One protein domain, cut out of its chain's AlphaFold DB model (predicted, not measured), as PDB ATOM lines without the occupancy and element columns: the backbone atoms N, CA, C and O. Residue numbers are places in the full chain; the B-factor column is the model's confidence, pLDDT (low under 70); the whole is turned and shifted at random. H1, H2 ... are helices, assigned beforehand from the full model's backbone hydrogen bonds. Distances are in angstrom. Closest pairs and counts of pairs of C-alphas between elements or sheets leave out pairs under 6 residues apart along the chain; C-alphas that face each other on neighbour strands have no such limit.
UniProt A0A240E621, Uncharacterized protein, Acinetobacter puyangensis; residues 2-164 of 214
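What this domain is: This is residues 2 to 164 of the 214 residues of an uncharacterized protein of Acinetobacter puyangensis (UniProt A0A240E621). Three long helices, H6, H7 and H8, lie side by side in a row and run alternately opposite ways, while H5 crosses one face of the row at H6 and H7. Beyond the row's other edge the last part of H2 crosses H8, with the small H3 and H4 on H2 and the small H1 near its first residues. The printed part has 163 residues with eight named helices, H1 to H8 in order, and no named strand; the class is all helix. It is compact, with a radius of gyration of the C-alphas of 17.6 A and spans of 50 by 50 by 29 A.

How they stand to each other: Start at the longest helix, H8, residues 137 to 163, which has a kink of 25 degrees near residue 147. With its residues 138 to 149 alone it touches H7, residues 112 to 133; they form a hairpin at a shallow tilt of 23 degrees, opposite ways, and their closest C-alphas, Gly 127 and Gly 142, are 3.9 A apart. H7 also forms a hairpin with H6, residues 82 to 106, at a shallow tilt of 2 degrees, closest at C-alphas 97 and 118, 6.8 A. H6 and H8 are apart. H5, residues 58 to 75, touches H7 at a steep tilt of 53 degrees, closest at C-alphas 67 and 125, 4.8 A. H5 and H8 only just touch, with 3 pairs of C-alphas within 8 A, closest at Val 60 and Pro 150, 6.0 A. On H8's residues 147 to 158 look for H2, residues 11 to 34: they touch at a steep tilt of 52 degrees, the same way, with the C-alphas of Gly 32 and Gly 154 closest at 4.2 A. H2 also touches H3, residues 42 to 47, at C-alphas 34 and 42, 5.1 A, and H4, residues 50 to 54, at C-alphas 23 and 54, 4.8 A. H1, residues 2 to 8, is close to but not clearly touching H5, at C-alphas 2 and 72, 6.9 A. Every O i to N i+4 pair is within hydrogen-bond range in H1, H4, H5, H6 and H7; H2 has 19 of 20, H8 21 of 23, and H3 0 of 2, with 3 of 3 O i to N i+3 pairs.

Where its parts are: Find C-alpha 137 at (102.709, 83.929, 127.578); from there H8 runs 38.9 A to C-alpha 163 at (120.811, 49.605, 125.107). H6 is 36.1 A long, H2 33.8 A, H7 30.8 A and H5 25.6 A.

The domain as a whole: The farthest C-alphas, Trp 43 and Asp 79, are 50.5 A apart. The printed part has no cut and no long link. Residues 7 to 13, of which 11 to 13 belong to H2, stand free. Mean pLDDT of the printed part is 85.8; residues 2 to 4, 56, 74 to 78 and 162 to 164 are under 70.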
ATOM      1  N   ILE A   2      83.686  69.440 125.592       65.94
ATOM      2  CA  ILE A   2      84.693  69.203 124.523       65.94
ATOM      3  C   ILE A   2      84.260  68.028 123.644       65.94
ATOM      4  O   ILE A   2      84.271  68.134 122.420       65.94
ATOM      5  N   VAL A   3      83.793  66.940 124.260       65.69
ATOM      6  CA  VAL A   3      83.283  65.762 123.536       65.69
ATOM      7  C   VAL A   3      82.060  66.119 122.691       65.69
ATOM      8  O   VAL A   3      81.907  65.632 121.577       65.69
ATOM      9  N   GLU A   4      81.196  66.999 123.189       66.56
ATOM     10  CA  GLU A   4      80.021  67.472 122.451       66.56
ATOM     11  C   GLU A   4      80.411  68.367 121.278       66.56
ATOM     12  O   GLU A   4      79.876  68.192 120.189       66.56
ATOM     13  N   LYS A   5      81.400  69.252 121.453       70.44
ATOM     14  CA  LYS A   5      81.959  70.046 120.352       70.44
ATOM     15  C   LYS A   5      82.609  69.171 119.285       70.44
ATOM     16  O   LYS A   5      82.435  69.449 118.108       70.44
ATOM     17  N   ILE A   6      83.299  68.097 119.676       71.94
ATOM     18  CA  ILE A   6      83.846  67.105 118.736       71.94
ATOM     19  C   ILE A   6      82.714  66.384 117.993       71.94
ATOM     20  O   ILE A   6      82.799  66.218 116.783       71.94
ATOM     21  N   LYS A   7      81.635  65.996 118.686       72.62
ATOM     22  CA  LYS A   7      80.458  65.356 118.066       72.62
ATOM     23  C   LYS A   7      79.700  66.277 117.106       72.62
ATOM     24  O   LYS A   7      79.046  65.784 116.195       72.62
ATOM     25  N   GLN A   8      79.743  67.584 117.346       81.94
ATOM     26  CA  GLN A   8      79.082  68.603 116.524       81.94
ATOM     27  C   GLN A   8      79.970  69.126 115.386       81.94
ATOM     28  O   GLN A   8      79.457  69.752 114.462       81.94
ATOM     29  N   ALA A   9      81.285  68.902 115.453       82.25
ATOM     30  CA  ALA A   9      82.222  69.318 114.422       82.25
ATOM     31  C   ALA A   9      82.026  68.489 113.146       82.25
ATOM     32  O   ALA A   9      81.766  67.285 113.201       82.25
ATOM     33  N   SER A  10      82.179  69.127 111.985       83.94
ATOM     34  CA  SER A  10      82.165  68.387 110.728       83.94
ATOM     35  C   SER A  10      83.406  67.495 110.626       83.94
ATOM     36  O   SER A  10      84.447  67.762 111.234       83.94
ATOM     37  N   MET A  11      83.331  66.447 109.803       74.94
ATOM     38  CA  MET A  11      84.493  65.592 109.541       74.94
ATOM     39  C   MET A  11      85.685  66.405 109.006       74.94
ATOM     40  O   MET A  11      86.831  66.127 109.347       74.94
ATOM     41  N   VAL A  12      85.412  67.448 108.215       85.44
ATOM     42  CA  VAL A  12      86.430  68.350 107.661       85.44
ATOM     43  C   VAL A  12      87.119  69.151 108.768       85.44
ATOM     44  O   VAL A  12      88.348  69.243 108.776       85.44
ATOM     45  N   ASP A  13      86.362  69.671 109.736       81.81
ATOM     46  CA  ASP A  13      86.918  70.421 110.871       81.81
ATOM     47  C   ASP A  13      87.784  69.526 111.760       81.81
ATOM     48  O   ASP A  13      88.878  69.912 112.175       81.81
ATOM     49  N   LEU A  14      87.321  68.298 112.016       78.44
ATOM     50  CA  LEU A  14      88.067  67.317 112.801       78.44
ATOM     51  C   LEU A  14      89.388  66.954 112.127       78.44
ATOM     52  O   LEU A  14      90.426  66.994 112.783       78.44
ATOM     53  N   ILE A  15      89.375  66.666 110.824       80.06
ATOM     54  CA  ILE A  15      90.599  66.383 110.060       80.06
ATOM     55  C   ILE A  15      91.546  67.591 110.096       80.06
ATOM     56  O   ILE A  15      92.745  67.428 110.325       80.06
ATOM     57  N   SER A  16      91.013  68.804 109.938       84.94
ATOM     58  CA  SER A  16      91.805  70.040 109.921       84.94
ATOM     59  C   SER A  16      92.484  70.349 111.260       84.94
ATOM     60  O   SER A  16      93.520  71.007 111.278       84.94
ATOM     61  N   ILE A  17      91.935  69.866 112.378       83.31
ATOM     62  CA  ILE A  17      92.506  70.053 113.722       83.31
ATOM     63  C   ILE A  17      93.416  68.883 114.112       83.31
ATOM     64  O   ILE A  17      94.517  69.093 114.619       83.31
ATOM     65  N   ILE A  18      92.970  67.647 113.884       83.81
ATOM     66  CA  ILE A  18      93.665  66.440 114.343       83.81
ATOM     67  C   ILE A  18      94.961  66.222 113.557       83.81
ATOM     68  O   ILE A  18      95.985  65.905 114.161       83.81
ATOM     69  N   THR A  19      94.954  66.432 112.238       87.19
ATOM     70  CA  THR A  19      96.132  66.174 111.395       87.19
ATOM     71  C   THR A  19      97.344  67.022 111.804       87.19
ATOM     72  O   THR A  19      98.399  66.435 112.059       87.19
ATOM     73  N   PRO A  20      97.242  68.360 111.966       89.56
ATOM     74  CA  PRO A  20      98.361  69.161 112.462       89.56
ATOM     75  C   PRO A  20      98.837  68.750 113.859       89.56
ATOM     76  O   PRO A  20     100.038  68.757 114.112       89.56
ATOM     77  N   ILE A  21      97.923  68.367 114.759       88.38
ATOM     78  CA  ILE A  21      98.281  67.912 116.112       88.38
ATOM     79  C   ILE A  21      99.120  66.635 116.038       88.38
ATOM     80  O   ILE A  21     100.195  66.576 116.633       88.38
ATOM     81  N   ILE A  22      98.664  65.634 115.283       89.88
ATOM     82  CA  ILE A  22      99.380  64.367 115.091       89.88
ATOM     83  C   ILE A  22     100.765  64.617 114.488       89.88
ATOM     84  O   ILE A  22     101.747  64.070 114.988       89.88
ATOM     85  N   LEU A  23     100.850  65.476 113.468       91.38
ATOM     86  CA  LEU A  23     102.104  65.812 112.797       91.38
ATOM     87  C   LEU A  23     103.086  66.502 113.746       91.38
ATOM     88  O   LEU A  23     104.243  66.105 113.818       91.38
ATOM     89  N   ILE A  24     102.639  67.502 114.511       92.25
ATOM     90  CA  ILE A  24     103.490  68.199 115.486       92.25
ATOM     91  C   ILE A  24     103.983  67.228 116.565       92.25
ATOM     92  O   ILE A  24     105.154  67.268 116.943       92.25
ATOM     93  N   ILE A  25     103.106  66.345 117.052       92.75
ATOM     94  CA  ILE A  25     103.452  65.339 118.061       92.75
ATOM     95  C   ILE A  25     104.551  64.412 117.547       92.75
ATOM     96  O   ILE A  25     105.576  64.256 118.215       92.75
ATOM     97  N   GLY A  26     104.366  63.810 116.373       92.25
ATOM     98  CA  GLY A  26     105.349  62.862 115.871       92.25
ATOM     99  C   GLY A  26     106.610  63.532 115.321       92.25
ATOM    100  O   GLY A  26     107.694  62.982 115.497       92.25
ATOM    101  N   LEU A  27     106.534  64.772 114.821       93.75
ATOM    102  CA  LEU A  27     107.720  65.598 114.565       93.75
ATOM    103  C   LEU A  27     108.539  65.785 115.844       93.75
ATOM    104  O   LEU A  27     109.742  65.536 115.842       93.75
ATOM    105  N   MET A  28     107.907  66.172 116.955       95.06
ATOM    106  CA  MET A  28     108.614  66.337 118.228       95.06
ATOM    107  C   MET A  28     109.200  65.027 118.752       95.06
ATOM    108  O   MET A  28     110.288  65.036 119.332       95.06
ATOM    109  N   ASN A  29     108.512  63.907 118.534       93.94
ATOM    110  CA  ASN A  29     109.026  62.585 118.874       93.94
ATOM    111  C   ASN A  29     110.280  62.242 118.056       93.94
ATOM    112  O   ASN A  29     111.315  61.921 118.639       93.94
ATOM    113  N   LYS A  30     110.233  62.407 116.729       92.56
ATOM    114  CA  LYS A  30     111.382  62.192 115.837       92.56
ATOM    115  C   LYS A  30     112.536  63.138 116.171       92.56
ATOM    116  O   LYS A  30     113.671  62.678 116.244       92.56
ATOM    117  N   ILE A  31     112.266  64.414 116.466       94.69
ATOM    118  CA  ILE A  31     113.284  65.344 116.979       94.69
ATOM    119  C   ILE A  31     113.961  64.733 118.209       94.69
ATOM    120  O   ILE A  31     115.177  64.591 118.213       94.69
ATOM    121  N   GLY A  32     113.192  64.272 119.199       93.50
ATOM    122  CA  GLY A  32     113.737  63.615 120.388       93.50
ATOM    123  C   GLY A  32     114.624  62.402 120.088       93.50
ATOM    124  O   GLY A  32     115.658  62.238 120.732       93.50
ATOM    125  N   ILE A  33     114.257  61.574 119.104       91.88
ATOM    126  CA  ILE A  33     115.056  60.409 118.690       91.88
ATOM    127  C   ILE A  33     116.382  60.862 118.066       91.88
ATOM    128  O   ILE A  33     117.456  60.484 118.536       91.88
ATOM    129  N   TYR A  34     116.312  61.690 117.022       91.94
ATOM    130  CA  TYR A  34     117.452  62.002 116.158       91.94
ATOM    131  C   TYR A  34     118.386  63.082 116.720       91.94
ATOM    132  O   TYR A  34     119.549  63.132 116.326       91.94
ATOM    133  N   THR A  35     117.935  63.914 117.665       93.25
ATOM    134  CA  THR A  35     118.800  64.863 118.397       93.25
ATOM    135  C   THR A  35     119.324  64.304 119.718       93.25
ATOM    136  O   THR A  35     120.021  65.013 120.439       93.25
ATOM    137  N   SER A  36     118.959  63.074 120.091       91.81
ATOM    138  CA  SER A  36     119.495  62.436 121.296       91.81
ATOM    139  C   SER A  36     121.007  62.228 121.177       91.81
ATOM    140  O   SER A  36     121.526  62.038 120.080       91.81
ATOM    141  N   ASN A  37     121.709  62.181 122.312       87.62
ATOM    142  CA  ASN A  37     123.147  61.887 122.337       87.62
ATOM    143  C   ASN A  37     123.487  60.509 121.740       87.62
ATOM    144  O   ASN A  37     124.597  60.306 121.270       87.62
ATOM    145  N   GLU A  38     122.528  59.581 121.759       86.62
ATOM    146  CA  GLU A  38     122.704  58.197 121.313       86.62
ATOM    147  C   GLU A  38     122.712  58.056 119.789       86.62
ATOM    148  O   GLU A  38     123.410  57.205 119.243       86.62
ATOM    149  N   ILE A  39     121.925  58.887 119.098       87.75
ATOM    150  CA  ILE A  39     121.823  58.886 117.633       87.75
ATOM    151  C   ILE A  39     122.638  60.034 117.039       87.75
ATOM    152  O   ILE A  39     123.421  59.807 116.120       87.75
ATOM    153  N   ASN A  40     122.478  61.244 117.581       88.56
ATOM    154  CA  ASN A  40     123.168  62.469 117.184       88.56
ATOM    155  C   ASN A  40     123.196  62.688 115.659       88.56
ATOM    156  O   ASN A  40     124.250  62.781 115.036       88.56
ATOM    157  N   SER A  41     122.022  62.702 115.026       88.31
ATOM    158  CA  SER A  41     121.875  62.866 113.573       88.31
ATOM    159  C   SER A  41     120.596  63.604 113.205       88.31
ATOM    160  O   SER A  41     119.724  63.101 112.498       88.31
ATOM    161  N   SER A  42     120.508  64.851 113.668       90.50
ATOM    162  CA  SER A  42     119.390  65.762 113.393       90.50
ATOM    163  C   SER A  42     119.161  66.016 111.899       90.50
ATOM    164  O   SER A  42     118.033  66.266 111.487       90.50
ATOM    165  N   TRP A  43     120.207  65.911 111.077       88.88
ATOM    166  CA  TRP A  43     120.146  66.093 109.628       88.88
ATOM    167  C   TRP A  43     119.217  65.075 108.936       88.88
ATOM    168  O   TRP A  43     118.606  65.410 107.921       88.88
ATOM    169  N   ILE A  44     119.019  63.883 109.519       89.00
ATOM    170  CA  ILE A  44     118.110  62.848 108.993       89.00
ATOM    171  C   ILE A  44     116.657  63.348 108.959       89.00
ATOM    172  O   ILE A  44     115.887  62.963 108.081       89.00
ATOM    173  N   LEU A  45     116.293  64.280 109.850       89.50
ATOM    174  CA  LEU A  45     114.948  64.858 109.908       89.50
ATOM    175  C   LEU A  45     114.515  65.511 108.589       89.50
ATOM    176  O   LEU A  45     113.325  65.569 108.308       89.50
ATOM    177  N   SER A  46     115.467  65.975 107.776       89.00
ATOM    178  CA  SER A  46     115.182  66.611 106.484       89.00
ATOM    179  C   SER A  46     114.668  65.651 105.402       89.00
ATOM    180  O   SER A  46     114.074  66.116 104.431       89.00
ATOM    181  N   PHE A  47     114.855  64.338 105.569       86.38
ATOM    182  CA  PHE A  47     114.405  63.326 104.605       86.38
ATOM    183  C   PHE A  47     112.995  62.809 104.879       86.38
ATOM    184  O   PHE A  47     112.394  62.200 103.996       86.38
ATOM    185  N   PHE A  48     112.461  63.049 106.077       87.25
ATOM    186  CA  PHE A  48     111.137  62.566 106.434       87.25
ATOM    187  C   PHE A  48     110.036  63.404 105.783       87.25
ATOM    188  O   PHE A  48     110.012  64.636 105.838       87.25
ATOM    189  N   SER A  49     109.071  62.704 105.207       87.94
ATOM    190  CA  SER A  49     107.820  63.260 104.721       87.94
ATOM    191  C   SER A  49     106.849  63.555 105.878       87.94
ATOM    192  O   SER A  49     106.934  62.949 106.951       87.94
ATOM    193  N   PRO A  50     105.847  64.429 105.666       85.75
ATOM    194  CA  PRO A  50     104.788  64.677 106.645       85.75
ATOM    195  C   PRO A  50     104.101  63.409 107.168       85.75
ATOM    196  O   PRO A  50     103.779  63.340 108.349       85.75
ATOM    197  N   ILE A  51     103.907  62.400 106.312       85.50
ATOM    198  CA  ILE A  51     103.261  61.130 106.679       85.50
ATOM    199  C   ILE A  51     104.127  60.348 107.671       85.50
ATOM    200  O   ILE A  51     103.612  59.784 108.632       85.50
ATOM    201  N   GLU A  52     105.444  60.352 107.487       84.00
ATOM    202  CA  GLU A  52     106.366  59.643 108.380       84.00
ATOM    203  C   GLU A  52     106.473  60.320 109.751       84.00
ATOM    204  O   GLU A  52     106.678  59.643 110.757       84.00
ATOM    205  N   PHE A  53     106.231  61.633 109.823       84.81
ATOM    206  CA  PHE A  53     106.047  62.330 111.095       84.81
ATOM    207  C   PHE A  53     104.715  62.017 111.774       84.81
ATOM    208  O   PHE A  53     104.591  62.270 112.963       84.81
ATOM    209  N   MET A  54     103.711  61.477 111.082       82.50
ATOM    210  CA  MET A  54     102.443  61.102 111.722       82.50
ATOM    211  C   MET A  54     102.519  59.745 112.432       82.50
ATOM    212  O   MET A  54     101.687  59.456 113.292       82.50
ATOM    213  N   ILE A  55     103.521  58.923 112.107       74.75
ATOM    214  CA  ILE A  55     103.769  57.635 112.758       74.75
ATOM    215  C   ILE A  55     104.553  57.898 114.052       74.75
ATOM    216  O   ILE A  55     105.781  57.829 114.092       74.75
ATOM    217  N   SER A  56     103.829  58.258 115.111       69.44
ATOM    218  CA  SER A  56     104.377  58.448 116.459       69.44
ATOM    219  C   SER A  56     104.073  57.255 117.362       69.44
ATOM    220  O   SER A  56     103.159  56.471 117.108       69.44
ATOM    221  N   ASP A  57     104.804  57.169 118.471       75.94
ATOM    222  CA  ASP A  57     104.546  56.204 119.537       75.94
ATOM    223  C   ASP A  57     103.116  56.358 120.095       75.94
ATOM    224  O   ASP A  57     102.704  57.454 120.498       75.94
ATOM    225  N   LEU A  58     102.373  55.245 120.126       82.19
ATOM    226  CA  LEU A  58     101.007  55.165 120.644       82.19
ATOM    227  C   LEU A  58     100.927  55.624 122.107       82.19
ATOM    228  O   LEU A  58      99.913  56.201 122.512       82.19
ATOM    229  N   GLU A  59     102.000  55.427 122.881       84.88
ATOM    230  CA  GLU A  59     102.089  55.860 124.279       84.88
ATOM    231  C   GLU A  59     101.809  57.362 124.436       84.88
ATOM    232  O   GLU A  59     101.091  57.764 125.354       84.88
ATOM    233  N   VAL A  60     102.297  58.199 123.508       86.25
ATOM    234  CA  VAL A  60     102.092  59.657 123.561       86.25
ATOM    235  C   VAL A  60     100.601  59.994 123.505       86.25
ATOM    236  O   VAL A  60     100.096  60.786 124.305       86.25
ATOM    237  N   TYR A  61      99.884  59.376 122.564       87.44
ATOM    238  CA  TYR A  61      98.459  59.627 122.370       87.44
ATOM    239  C   TYR A  61      97.639  59.154 123.568       87.44
ATOM    240  O   TYR A  61      96.664  59.811 123.931       87.44
ATOM    241  N   ILE A  62      98.059  58.069 124.227       89.00
ATOM    242  CA  ILE A  62      97.427  57.584 125.457       89.00
ATOM    243  C   ILE A  62      97.566  58.619 126.580       89.00
ATOM    244  O   ILE A  62      96.567  58.928 127.234       89.00
ATOM    245  N   TYR A  63      98.749  59.212 126.788       90.31
ATOM    246  CA  TYR A  63      98.933  60.231 127.832       90.31
ATOM    247  C   TYR A  63      98.047  61.461 127.611       90.31
ATOM    248  O   TYR A  63      97.401  61.934 128.550       90.31
ATOM    249  N   TYR A  64      97.945  61.940 126.369       89.38
ATOM    250  CA  TYR A  64      97.049  63.051 126.043       89.38
ATOM    251  C   TYR A  64      95.576  62.678 126.163       89.38
ATOM    252  O   TYR A  64      94.799  63.469 126.696       89.38
ATOM    253  N   ALA A  65      95.182  61.481 125.725       87.25
ATOM    254  CA  ALA A  65      93.810  61.010 125.866       87.25
ATOM    255  C   ALA A  65      93.402  60.945 127.343       87.25
ATOM    256  O   ALA A  65      92.354  61.480 127.704       87.25
ATOM    257  N   ILE A  66      94.247  60.371 128.210       87.44
ATOM    258  CA  ILE A  66      94.013  60.328 129.660       87.44
ATOM    259  C   ILE A  66      93.847  61.746 130.211       87.44
ATOM    260  O   ILE A  66      92.864  62.014 130.899       87.44
ATOM    261  N   ALA A  67      94.753  62.668 129.873       87.00
ATOM    262  CA  ALA A  67      94.670  64.053 130.330       87.00
ATOM    263  C   ALA A  67      93.369  64.743 129.879       87.00
ATOM    264  O   ALA A  67      92.710  65.390 130.691       87.00
ATOM    265  N   ILE A  68      92.958  64.576 128.617       84.19
ATOM    266  CA  ILE A  68      91.725  65.170 128.074       84.19
ATOM    267  C   ILE A  68      90.482  64.574 128.739       84.19
ATOM    268  O   ILE A  68      89.616  65.327 129.183       84.19
ATOM    269  N   PHE A  69      90.387  63.244 128.841       82.50
ATOM    270  CA  PHE A  69      89.251  62.586 129.496       82.50
ATOM    271  C   PHE A  69      89.121  63.007 130.954       82.50
ATOM    272  O   PHE A  69      88.013  63.224 131.450       82.50
ATOM    273  N   TYR A  70      90.255  63.139 131.629       77.44
ATOM    274  CA  TYR A  70      90.296  63.562 133.012       77.44
ATOM    275  C   TYR A  70      89.848  65.020 133.178       77.44
ATOM    276  O   TYR A  70      89.002  65.309 134.022       77.44
ATOM    277  N   LEU A  71      90.328  65.928 132.321       76.12
ATOM    278  CA  LEU A  71      89.887  67.326 132.308       76.12
ATOM    279  C   LEU A  71      88.388  67.457 131.992       76.12
ATOM    280  O   LEU A  71      87.705  68.225 132.664       76.12
ATOM    281  N   GLU A  72      87.850  66.688 131.037       77.00
ATOM    282  CA  GLU A  72      86.407  66.672 130.728       77.00
ATOM    283  C   GLU A  72      85.571  66.293 131.959       77.00
ATOM    284  O   GLU A  72      84.598  66.978 132.265       77.00
ATOM    285  N   LYS A  73      85.970  65.243 132.691       73.44
ATOM    286  CA  LYS A  73      85.220  64.751 133.859       73.44
ATOM    287  C   LYS A  73      85.351  65.597 135.120       73.44
ATOM    288  O   LYS A  73      84.457  65.553 135.956       73.44
ATOM    289  N   VAL A  74      86.476  66.282 135.313       67.50
ATOM    290  CA  VAL A  74      86.720  67.039 136.552       67.50
ATOM    291  C   VAL A  74      86.334  68.503 136.388       67.50
ATOM    292  O   VAL A  74      85.801  69.093 137.316       67.50
ATOM    293  N   ILE A  75      86.559  69.089 135.210       65.94
ATOM    294  CA  ILE A  75      86.421  70.536 135.020       65.94
ATOM    295  C   ILE A  75      85.124  70.915 134.305       65.94
ATOM    296  O   ILE A  75      84.501  71.916 134.644       65.94
ATOM    297  N   PHE A  76      84.711  70.150 133.294       64.56
ATOM    298  CA  PHE A  76      83.640  70.583 132.386       64.56
ATOM    299  C   PHE A  76      82.245  70.075 132.759       64.56
ATOM    300  O   PHE A  76      81.268  70.472 132.127       64.56
ATOM    301  N   THR A  77      82.134  69.218 133.773       66.56
ATOM    302  CA  THR A  77      80.857  68.687 134.283       66.56
ATOM    303  C   THR A  77      80.448  69.279 135.631       66.56
ATOM    304  O   THR A  77      79.465  68.839 136.218       66.56
ATOM    305  N   THR A  78      81.198  70.253 136.144       67.56
ATOM    306  CA  THR A  78      80.987  70.861 137.463       67.56
ATOM    307  C   THR A  78      80.643  72.342 137.337       67.56
ATOM    308  O   THR A  78      81.278  73.048 136.557       67.56
ATOM    309  N   ASP A  79      79.746  72.851 138.183       74.50
ATOM    310  CA  ASP A  79      79.386  74.282 138.229       74.50
ATOM    311  C   ASP A  79      80.458  75.175 138.891       74.50
ATOM    312  O   ASP A  79      80.278  76.383 139.055       74.50
ATOM    313  N   ARG A  80      81.579  74.590 139.327       77.94
ATOM    314  CA  ARG A  80      82.663  75.313 139.999       77.94
ATOM    315  C   ARG A  80      83.571  76.027 139.000       77.94
ATOM    316  O   ARG A  80      83.603  75.725 137.812       77.94
ATOM    317  N   SER A  81      84.343  76.997 139.493       83.19
ATOM    318  CA  SER A  81      85.287  77.722 138.643       83.19
ATOM    319  C   SER A  81      86.389  76.792 138.125       83.19
ATOM    320  O   SER A  81      86.929  75.969 138.866       83.19
ATOM    321  N   PHE A  82      86.773  76.971 136.854       80.75
ATOM    322  CA  PHE A  82      87.799  76.154 136.192       80.75
ATOM    323  C   PHE A  82      89.083  76.050 137.026       80.75
ATOM    324  O   PHE A  82      89.671  74.983 137.125       80.75
ATOM    325  N   MET A  83      89.525  77.155 137.641       82.62
ATOM    326  CA  MET A  83      90.758  77.193 138.437       82.62
ATOM    327  C   MET A  83      90.704  76.253 139.649       82.62
ATOM    328  O   MET A  83      91.689  75.581 139.945       82.62
ATOM    329  N   VAL A  84      89.561  76.194 140.340       84.50
ATOM    330  CA  VAL A  84      89.372  75.309 141.500       84.50
ATOM    331  C   VAL A  84      89.400  73.853 141.054       84.50
ATOM    332  O   VAL A  84      90.087  73.039 141.664       84.50
ATOM    333  N   GLU A  85      88.728  73.527 139.954       84.56
ATOM    334  CA  GLU A  85      88.708  72.151 139.453       84.56
ATOM    335  C   GLU A  85      90.037  71.721 138.840       84.56
ATOM    336  O   GLU A  85      90.450  70.575 138.990       84.56
ATOM    337  N   PHE A  86      90.776  72.645 138.235       85.88
ATOM    338  CA  PHE A  86      92.137  72.388 137.784       85.88
ATOM    339  C   PHE A  86      93.094  72.113 138.957       85.88
ATOM    340  O   PHE A  86      93.961  71.239 138.863       85.88
ATOM    341  N   LEU A  87      92.921  72.807 140.087       87.12
ATOM    342  CA  LEU A  87      93.663  72.513 141.314       87.12
ATOM    343  C   LEU A  87      93.281  71.133 141.874       87.12
ATOM    344  O   LEU A  87      94.168  70.331 142.169       87.12
ATOM    345  N   ASN A  88      91.983  70.825 141.958       85.25
ATOM    346  CA  ASN A  88      91.488  69.516 142.402       85.25
ATOM    347  C   ASN A  88      92.003  68.381 141.511       85.25
ATOM    348  O   ASN A  88      92.425  67.341 142.013       85.25
ATOM    349  N   ALA A  89      92.021  68.600 140.195       84.94
ATOM    350  CA  ALA A  89      92.538  67.659 139.214       84.94
ATOM    351  C   ALA A  89      94.002  67.302 139.505       84.94
ATOM    352  O   ALA A  89      94.352  66.121 139.526       84.94
ATOM    353  N   ASN A  90      94.837  68.305 139.792       89.88
ATOM    354  CA  ASN A  90      96.232  68.098 140.173       89.88
ATOM    355  C   ASN A  90      96.372  67.397 141.532       89.88
ATOM    356  O   ASN A  90      97.192  66.490 141.657       89.88
ATOM    357  N   LEU A  91      95.561  67.758 142.531       89.62
ATOM    358  CA  LEU A  91      95.576  67.096 143.841       89.62
ATOM    359  C   LEU A  91      95.225  65.612 143.729       89.62
ATOM    360  O   LEU A  91      95.954  64.772 144.244       89.62
ATOM    361  N   MET A  92      94.161  65.279 143.004       87.62
ATOM    362  CA  MET A  92      93.773  63.894 142.751       87.62
ATOM    363  C   MET A  92      94.848  63.126 141.973       87.62
ATOM    364  O   MET A  92      95.121  61.970 142.294       87.62
ATOM    365  N   LEU A  93      95.496  63.763 140.988       89.31
ATOM    366  CA  LEU A  93      96.605  63.155 140.256       89.31
ATOM    367  C   LEU A  93      97.767  62.833 141.215       89.31
ATOM    368  O   LEU A  93      98.224  61.690 141.247       89.31
ATOM    369  N   ILE A  94      98.168  63.781 142.069       91.44
ATOM    370  CA  ILE A  94      99.191  63.579 143.112       91.44
ATOM    371  C   ILE A  94      98.782  62.456 144.077       91.44
ATOM    372  O   ILE A  94      99.590  61.578 144.377       91.44
ATOM    373  N   SER A  95      97.530  62.438 144.540       89.94
ATOM    374  CA  SER A  95      97.019  61.389 145.431       89.94
ATOM    375  C   SER A  95      97.053  60.010 144.769       89.94
ATOM    376  O   SER A  95      97.460  59.040 145.406       89.94
ATOM    377  N   SER A  96      96.687  59.918 143.486       88.88
ATOM    378  CA  SER A  96      96.741  58.664 142.726       88.88
ATOM    379  C   SER A  96      98.175  58.145 142.587       88.88
ATOM    380  O   SER A  96      98.424  56.953 142.771       88.88
ATOM    381  N   PHE A  97      99.138  59.043 142.366       91.12
ATOM    382  CA  PHE A  97     100.555  58.700 142.329       91.12
ATOM    383  C   PHE A  97     101.085  58.259 143.688       91.12
ATOM    384  O   PHE A  97     101.803  57.264 143.757       91.12
ATOM    385  N   GLY A  98     100.703  58.949 144.766       91.06
ATOM    386  CA  GLY A  98     101.041  58.544 146.129       91.06
ATOM    387  C   GLY A  98     100.533  57.134 146.441       91.06
ATOM    388  O   GLY A  98     101.299  56.295 146.909       91.06
ATOM    389  N   GLY A  99      99.278  56.841 146.090       90.94
ATOM    390  CA  GLY A  99      98.686  55.511 146.251       90.94
ATOM    391  C   GLY A  99      99.405  54.425 145.445       90.94
ATOM    392  O   GLY A  99      99.775  53.392 146.001       90.94
ATOM    393  N   LEU A 100      99.663  54.662 144.153       89.88
ATOM    394  CA  LEU A 100     100.395  53.713 143.300       89.88
ATOM    395  C   LEU A 100     101.839  53.499 143.767       89.88
ATOM    396  O   LEU A 100     102.329  52.370 143.747       89.88
ATOM    397  N   SER A 101     102.505  54.559 144.224       89.56
ATOM    398  CA  SER A 101     103.870  54.485 144.750       89.56
ATOM    399  C   SER A 101     103.930  53.655 146.028       89.56
ATOM    400  O   SER A 101     104.813  52.812 146.155       89.56
ATOM    401  N   LEU A 102     102.965  53.825 146.940       91.19
ATOM    402  CA  LEU A 102     102.849  52.990 148.139       91.19
ATOM    403  C   LEU A 102     102.619  51.518 147.780       91.19
ATOM    404  O   LEU A 102     103.283  50.647 148.332       91.19
ATOM    405  N   LEU A 103     101.733  51.227 146.821       90.56
ATOM    406  CA  LEU A 103     101.502  49.852 146.365       90.56
ATOM    407  C   LEU A 103     102.767  49.209 145.784       90.56
ATOM    408  O   LEU A 103     103.049  48.051 146.080       90.56
ATOM    409  N   TYR A 104     103.539  49.940 144.979       89.75
ATOM    410  CA  TYR A 104     104.786  49.421 144.406       89.75
ATOM    411  C   TYR A 104     105.885  49.262 145.446       89.75
ATOM    412  O   TYR A 104     106.636  48.292 145.375       89.75
ATOM    413  N   PHE A 105     105.935  50.162 146.427       88.75
ATOM    414  CA  PHE A 105     106.812  50.032 147.581       88.75
ATOM    415  C   PHE A 105     106.521  48.736 148.352       88.75
ATOM    416  O   PHE A 105     107.438  47.960 148.595       88.75
ATOM    417  N   PHE A 106     105.247  48.435 148.638       92.31
ATOM    418  CA  PHE A 106     104.856  47.176 149.288       92.31
ATOM    419  C   PHE A 106     105.099  45.922 148.434       92.31
ATOM    420  O   PHE A 106     105.174  44.826 148.979       92.31
ATOM    421  N   GLN A 107     105.207  46.059 147.110       90.62
ATOM    422  CA  GLN A 107     105.506  44.957 146.188       90.62
ATOM    423  C   GLN A 107     106.995  44.854 145.821       90.62
ATOM    424  O   GLN A 107     107.329  44.060 144.942       90.62
ATOM    425  N   GLU A 108     107.866  45.676 146.420       86.75
ATOM    426  CA  GLU A 108     109.301  45.755 146.099       86.75
ATOM    427  C   GLU A 108     109.586  45.983 144.597       86.75
ATOM    428  O   GLU A 108     110.604  45.560 144.048       86.75
ATOM    429  N   LYS A 109     108.674  46.670 143.897       85.44
ATOM    430  CA  LYS A 109     108.802  46.972 142.466       85.44
ATOM    431  C   LYS A 109     109.434  48.339 142.240       85.44
ATOM    432  O   LYS A 109     109.215  49.285 142.991       85.44
ATOM    433  N   SER A 110     110.161  48.472 141.129       85.12
ATOM    434  CA  SER A 110     110.752  49.751 140.726       85.12
ATOM    435  C   SER A 110     109.680  50.820 140.488       85.12
ATOM    436  O   SER A 110     108.791  50.663 139.652       85.12
ATOM    437  N   ILE A 111     109.804  51.940 141.202       85.75
ATOM    438  CA  ILE A 111     108.902  53.102 141.119       85.75
ATOM    439  C   ILE A 111     109.203  53.955 139.870       85.75
ATOM    440  O   ILE A 111     108.359  54.730 139.421       85.75
ATOM    441  N   SER A 112     110.384  53.788 139.262       82.75
ATOM    442  CA  SER A 112     110.868  54.627 138.154       82.75
ATOM    443  C   SER A 112     109.909  54.654 136.957       82.75
ATOM    444  O   SER A 112     109.639  55.719 136.401       82.75
ATOM    445  N   THR A 113     109.330  53.506 136.593       77.50
ATOM    446  CA  THR A 113     108.387  53.418 135.471       77.50
ATOM    447  C   THR A 113     107.104  54.199 135.748       77.50
ATOM    448  O   THR A 113     106.668  54.967 134.892       77.50
ATOM    449  N   ILE A 114     106.534  54.075 136.953       85.12
ATOM    450  CA  ILE A 114     105.321  54.821 137.327       85.12
ATOM    451  C   ILE A 114     105.604  56.313 137.358       85.12
ATOM    452  O   ILE A 114     104.781  57.099 136.899       85.12
ATOM    453  N   PHE A 115     106.760  56.705 137.893       88.38
ATOM    454  CA  PHE A 115     107.136  58.107 137.982       88.38
ATOM    455  C   PHE A 115     107.151  58.776 136.603       88.38
ATOM    456  O   PHE A 115     106.566  59.845 136.442       88.38
ATOM    457  N   ASN A 116     107.735  58.126 135.591       87.56
ATOM    458  CA  ASN A 116     107.752  58.658 134.226       87.56
ATOM    459  C   ASN A 116     106.343  58.752 133.624       87.56
ATOM    460  O   ASN A 116     105.981  59.794 133.077       87.56
ATOM    461  N   THR A 117     105.522  57.707 133.776       87.44
ATOM    462  CA  THR A 117     104.120  57.718 133.326       87.44
ATOM    463  C   THR A 117     103.323  58.843 133.988       87.44
ATOM    464  O   THR A 117     102.635  59.605 133.308       87.44
ATOM    465  N   TYR A 118     103.451  58.993 135.308       90.75
ATOM    466  CA  TYR A 118     102.825  60.072 136.064       90.75
ATOM    467  C   TYR A 118     103.276  61.442 135.563       90.75
ATOM    468  O   TYR A 118     102.439  62.304 135.302       90.75
ATOM    469  N   LEU A 119     104.585  61.633 135.392       92.56
ATOM    470  CA  LEU A 119     105.154  62.893 134.935       92.56
ATOM    471  C   LEU A 119     104.591  63.282 133.562       92.56
ATOM    472  O   LEU A 119     104.199  64.430 133.375       92.56
ATOM    473  N   TYR A 120     104.488  62.345 132.617       93.25
ATOM    474  CA  TYR A 120     103.937  62.626 131.288       93.25
ATOM    475  C   TYR A 120     102.444  62.961 131.314       93.25
ATOM    476  O   TYR A 120     102.020  63.890 130.620       93.25
ATOM    477  N   ILE A 121     101.653  62.286 132.152       92.25
ATOM    478  CA  ILE A 121     100.237  62.630 132.356       92.25
ATOM    479  C   ILE A 121     100.112  64.009 133.019       92.25
ATOM    480  O   ILE A 121      99.308  64.827 132.575       92.25
ATOM    481  N   ALA A 122     100.933  64.307 134.028       92.94
ATOM    482  CA  ALA A 122     100.933  65.590 134.723       92.94
ATOM    483  C   ALA A 122     101.320  66.746 133.793       92.94
ATOM    484  O   ALA A 122     100.644  67.773 133.789       92.94
ATOM    485  N   LEU A 123     102.360  66.577 132.972       94.88
ATOM    486  CA  LEU A 123     102.773  67.561 131.968       94.88
ATOM    487  C   LEU A 123     101.681  67.784 130.918       94.88
ATOM    488  O   LEU A 123     101.381  68.929 130.587       94.88
ATOM    489  N   SER A 124     101.035  66.711 130.460       93.81
ATOM    490  CA  SER A 124      99.916  66.777 129.516       93.81
ATOM    491  C   SER A 124      98.721  67.530 130.103       93.81
ATOM    492  O   SER A 124      98.210  68.468 129.492       93.81
ATOM    493  N   LEU A 125      98.304  67.164 131.318       92.50
ATOM    494  CA  LEU A 125      97.184  67.786 132.019       92.50
ATOM    495  C   LEU A 125      97.450  69.264 132.306       92.50
ATOM    496  O   LEU A 125      96.599  70.107 132.021       92.50
ATOM    497  N   ASN A 126      98.637  69.590 132.820       93.00
ATOM    498  CA  ASN A 126      99.000  70.970 133.114       93.00
ATOM    499  C   ASN A 126      99.185  71.792 131.842       93.00
ATOM    500  O   ASN A 126      98.720  72.927 131.788       93.00
ATOM    501  N   GLY A 127      99.783  71.220 130.799       93.06
ATOM    502  CA  GLY A 127      99.925  71.873 129.504       93.06
ATOM    503  C   GLY A 127      98.574  72.262 128.907       93.06
ATOM    504  O   GLY A 127      98.356  73.428 128.574       93.06
ATOM    505  N   ILE A 128      97.630  71.316 128.861       89.56
ATOM    506  CA  ILE A 128      96.273  71.559 128.355       89.56
ATOM    507  C   ILE A 128      95.517  72.541 129.262       89.56
ATOM    508  O   ILE A 128      94.931  73.504 128.770       89.56
ATOM    509  N   GLY A 129      95.551  72.361 130.585       88.50
ATOM    510  CA  GLY A 129      94.860  73.259 131.516       88.50
ATOM    511  C   GLY A 129      95.370  74.702 131.452       88.50
ATOM    512  O   GLY A 129      94.574  75.640 131.393       88.50
ATOM    513  N   ILE A 130      96.689  74.895 131.366       90.19
ATOM    514  CA  ILE A 130      97.317  76.214 131.215       90.19
ATOM    515  C   ILE A 130      96.926  76.865 129.881       90.19
ATOM    516  O   ILE A 130      96.698  78.077 129.859       90.19
ATOM    517  N   LEU A 131      96.794  76.098 128.789       89.12
ATOM    518  CA  LEU A 131      96.321  76.628 127.501       89.12
ATOM    519  C   LEU A 131      94.925  77.250 127.593       89.12
ATOM    520  O   LEU A 131      94.663  78.255 126.923       89.12
ATOM    521  N   PHE A 132      94.052  76.671 128.417       83.00
ATOM    522  CA  PHE A 132      92.705  77.186 128.648       83.00
ATOM    523  C   PHE A 132      92.678  78.348 129.650       83.00
ATOM    524  O   PHE A 132      91.965  79.325 129.422       83.00
ATOM    525  N   LEU A 133      93.465  78.277 130.727       82.38
ATOM    526  CA  LEU A 133      93.449  79.262 131.817       82.38
ATOM    527  C   LEU A 133      94.231  80.542 131.521       82.38
ATOM    528  O   LEU A 133      93.879  81.620 132.001       82.38
ATOM    529  N   SER A 134      95.325  80.435 130.773       83.56
ATOM    530  CA  SER A 134      96.297  81.517 130.680       83.56
ATOM    531  C   SER A 134      96.114  82.395 129.448       83.56
ATOM    532  O   SER A 134      95.721  81.961 128.363       83.56
ATOM    533  N   LYS A 135      96.491  83.668 129.592       85.94
ATOM    534  CA  LYS A 135      96.605  84.613 128.476       85.94
ATOM    535  C   LYS A 135      98.035  84.626 127.930       85.94
ATOM    536  O   LYS A 135      98.989  84.475 128.690       85.94
ATOM    537  N   LYS A 136      98.171  84.876 126.621       86.81
ATOM    538  CA  LYS A 136      99.441  85.120 125.903       86.81
ATOM    539  C   LYS A 136     100.572  84.167 126.329       86.81
ATOM    540  O   LYS A 136     100.570  83.014 125.920       86.81
ATOM    541  N   PHE A 137     101.499  84.640 127.167       86.69
ATOM    542  CA  PHE A 137     102.709  83.929 127.578       86.69
ATOM    543  C   PHE A 137     102.429  82.576 128.241       86.69
ATOM    544  O   PHE A 137     103.102  81.597 127.936       86.69
ATOM    545  N   GLY A 138     101.387  82.469 129.070       88.06
ATOM    546  CA  GLY A 138     101.061  81.180 129.679       88.06
ATOM    547  C   GLY A 138     100.620  80.138 128.646       88.06
ATOM    548  O   GLY A 138     100.954  78.972 128.799       88.06
ATOM    549  N   LYS A 139     100.002  80.535 127.523       89.81
ATOM    550  CA  LYS A 139      99.701  79.584 126.438       89.81
ATOM    551  C   LYS A 139     100.967  79.005 125.811       89.81
ATOM    552  O   LYS A 139     100.981  77.832 125.463       89.81
ATOM    553  N   ILE A 140     102.034  79.799 125.713       92.88
ATOM    554  CA  ILE A 140     103.336  79.328 125.223       92.88
ATOM    555  C   ILE A 140     103.903  78.281 126.185       92.88
ATOM    556  O   ILE A 140     104.322  77.216 125.743       92.88
ATOM    557  N   ILE A 141     103.843  78.534 127.497       93.00
ATOM    558  CA  ILE A 141     104.245  77.550 128.514       93.00
ATOM    559  C   ILE A 141     103.418  76.266 128.375       93.00
ATOM    560  O   ILE A 141     103.982  75.176 128.358       93.00
ATOM    561  N   GLY A 142     102.097  76.387 128.219       92.94
ATOM    562  CA  GLY A 142     101.210  75.245 128.008       92.94
ATOM    563  C   GLY A 142     101.591  74.415 126.778       92.94
ATOM    564  O   GLY A 142     101.691  73.194 126.876       92.94
ATOM    565  N   LEU A 143     101.895  75.068 125.649       92.88
ATOM    566  CA  LEU A 143     102.403  74.396 124.447       92.88
ATOM    567  C   LEU A 143     103.724  73.671 124.718       92.88
ATOM    568  O   LEU A 143     103.851  72.505 124.359       92.88
ATOM    569  N   ILE A 144     104.688  74.316 125.379       94.56
ATOM    570  CA  ILE A 144     105.987  73.700 125.698       94.56
ATOM    571  C   ILE A 144     105.796  72.436 126.548       94.56
ATOM    572  O   ILE A 144     106.412  71.410 126.262       94.56
ATOM    573  N   LEU A 145     104.920  72.479 127.557       94.56
ATOM    574  CA  LEU A 145     104.620  71.324 128.412       94.56
ATOM    575  C   LEU A 145     103.960  70.174 127.647       94.56
ATOM    576  O   LEU A 145     104.201  69.015 127.969       94.56
ATOM    577  N   ILE A 146     103.156  70.472 126.626       94.00
ATOM    578  CA  ILE A 146     102.611  69.437 125.744       94.00
ATOM    579  C   ILE A 146     103.742  68.850 124.903       94.00
ATOM    580  O   ILE A 146     103.934  67.640 124.927       94.00
ATOM    581  N   LEU A 147     104.527  69.682 124.213       95.00
ATOM    582  CA  LEU A 147     105.546  69.240 123.251       95.00
ATOM    583  C   LEU A 147     106.748  68.528 123.890       95.00
ATOM    584  O   LEU A 147     107.401  67.716 123.231       95.00
ATOM    585  N   ILE A 148     107.039  68.780 125.168       95.50
ATOM    586  CA  ILE A 148     108.145  68.106 125.859       95.50
ATOM    587  C   ILE A 148     107.878  66.607 126.064       95.50
ATOM    588  O   ILE A 148     108.830  65.834 126.145       95.50
ATOM    589  N   VAL A 149     106.608  66.182 126.123       94.69
ATOM    590  CA  VAL A 149     106.225  64.772 126.314       94.69
ATOM    591  C   VAL A 149     106.689  63.898 125.137       94.69
ATOM    592  O   VAL A 149     107.515  63.012 125.372       94.69
ATOM    593  N   PRO A 150     106.271  64.141 123.876       94.88
ATOM    594  CA  PRO A 150     106.734  63.368 122.729       94.88
ATOM    595  C   PRO A 150     108.240  63.470 122.544       94.88
ATOM    596  O   PRO A 150     108.864  62.456 122.247       94.88
ATOM    597  N   TYR A 151     108.837  64.642 122.791       95.19
ATOM    598  CA  TYR A 151     110.289  64.807 122.743       95.19
ATOM    599  C   TYR A 151     111.009  63.868 123.720       95.19
ATOM    600  O   TYR A 151     111.913  63.133 123.327       95.19
ATOM    601  N   LYS A 152     110.601  63.847 124.995       94.19
ATOM    602  CA  LYS A 152     111.221  62.983 126.011       94.19
ATOM    603  C   LYS A 152     110.997  61.502 125.724       94.19
ATOM    604  O   LYS A 152     111.912  60.719 125.961       94.19
ATOM    605  N   LEU A 153     109.838  61.134 125.184       92.00
ATOM    606  CA  LEU A 153     109.582  59.768 124.723       92.00
ATOM    607  C   LEU A 153     110.478  59.391 123.544       92.00
ATOM    608  O   LEU A 153     111.024  58.292 123.539       92.00
ATOM    609  N   GLY A 154     110.721  60.311 122.609       91.94
ATOM    610  CA  GLY A 154     111.685  60.119 121.529       91.94
ATOM    611  C   GLY A 154     113.110  59.893 122.043       91.94
ATOM    612  O   GLY A 154     113.776  58.941 121.641       91.94
ATOM    613  N   VAL A 155     113.560  60.695 123.014       92.06
ATOM    614  CA  VAL A 155     114.873  60.504 123.662       92.06
ATOM    615  C   VAL A 155     114.948  59.152 124.381       92.06
ATOM    616  O   VAL A 155     115.939  58.436 124.262       92.06
ATOM    617  N   ALA A 156     113.897  58.774 125.116       88.81
ATOM    618  CA  ALA A 156     113.835  57.483 125.796       88.81
ATOM    619  C   ALA A 156     113.831  56.312 124.802       88.81
ATOM    620  O   ALA A 156     114.451  55.281 125.062       88.81
ATOM    621  N   HIS A 157     113.169  56.470 123.653       88.38
ATOM    622  CA  HIS A 157     113.208  55.507 122.562       88.38
ATOM    623  C   HIS A 157     114.636  55.354 122.028       88.38
ATOM    624  O   HIS A 157     115.141  54.237 121.996       88.38
ATOM    625  N   ALA A 158     115.339  56.450 121.737       88.25
ATOM    626  CA  ALA A 158     116.739  56.402 121.314       88.25
ATOM    627  C   ALA A 158     117.660  55.709 122.332       88.25
ATOM    628  O   ALA A 158     118.502  54.901 121.950       88.25
ATOM    629  N   HIS A 159     117.453  55.939 123.629       85.06
ATOM    630  CA  HIS A 159     118.207  55.236 124.670       85.06
ATOM    631  C   HIS A 159     117.877  53.730 124.719       85.06
ATOM    632  O   HIS A 159     118.753  52.890 124.937       85.06
ATOM    633  N   LYS A 160     116.626  53.332 124.462       81.56
ATOM    634  CA  LYS A 160     116.289  51.908 124.287       81.56
ATOM    635  C   LYS A 160     116.988  51.329 123.056       81.56
ATOM    636  O   LYS A 160     117.459  50.201 123.123       81.56
ATOM    637  N   LEU A 161     117.097  52.088 121.964       76.94
ATOM    638  CA  LEU A 161     117.836  51.676 120.768       76.94
ATOM    639  C   LEU A 161     119.347  51.573 121.038       76.94
ATOM    640  O   LEU A 161     120.002  50.750 120.406       76.94
ATOM    641  N   SER A 162     119.917  52.370 121.954       67.62
ATOM    642  CA  SER A 162     121.328  52.259 122.366       67.62
ATOM    643  C   SER A 162     121.603  51.011 123.204       67.62
ATOM    644  O   SER A 162     122.617  50.353 122.989       67.62
ATOM    645  N   THR A 163     120.665  50.659 124.087       57.50
ATOM    646  CA  THR A 163     120.811  49.605 125.107       57.50
ATOM    647  C   THR A 163     120.266  48.235 124.706       57.50
ATOM    648  O   THR A 163     120.704  47.230 125.262       57.50
ATOM    649  N   LYS A 164     119.321  48.163 123.760       60.25
ATOM    650  CA  LYS A 164     118.816  46.903 123.195       60.25
ATOM    651  C   LYS A 164     119.505  46.567 121.880       60.25
ATOM    652  O   LYS A 164     119.932  47.440 121.127       60.25
TER     653      LYS A 164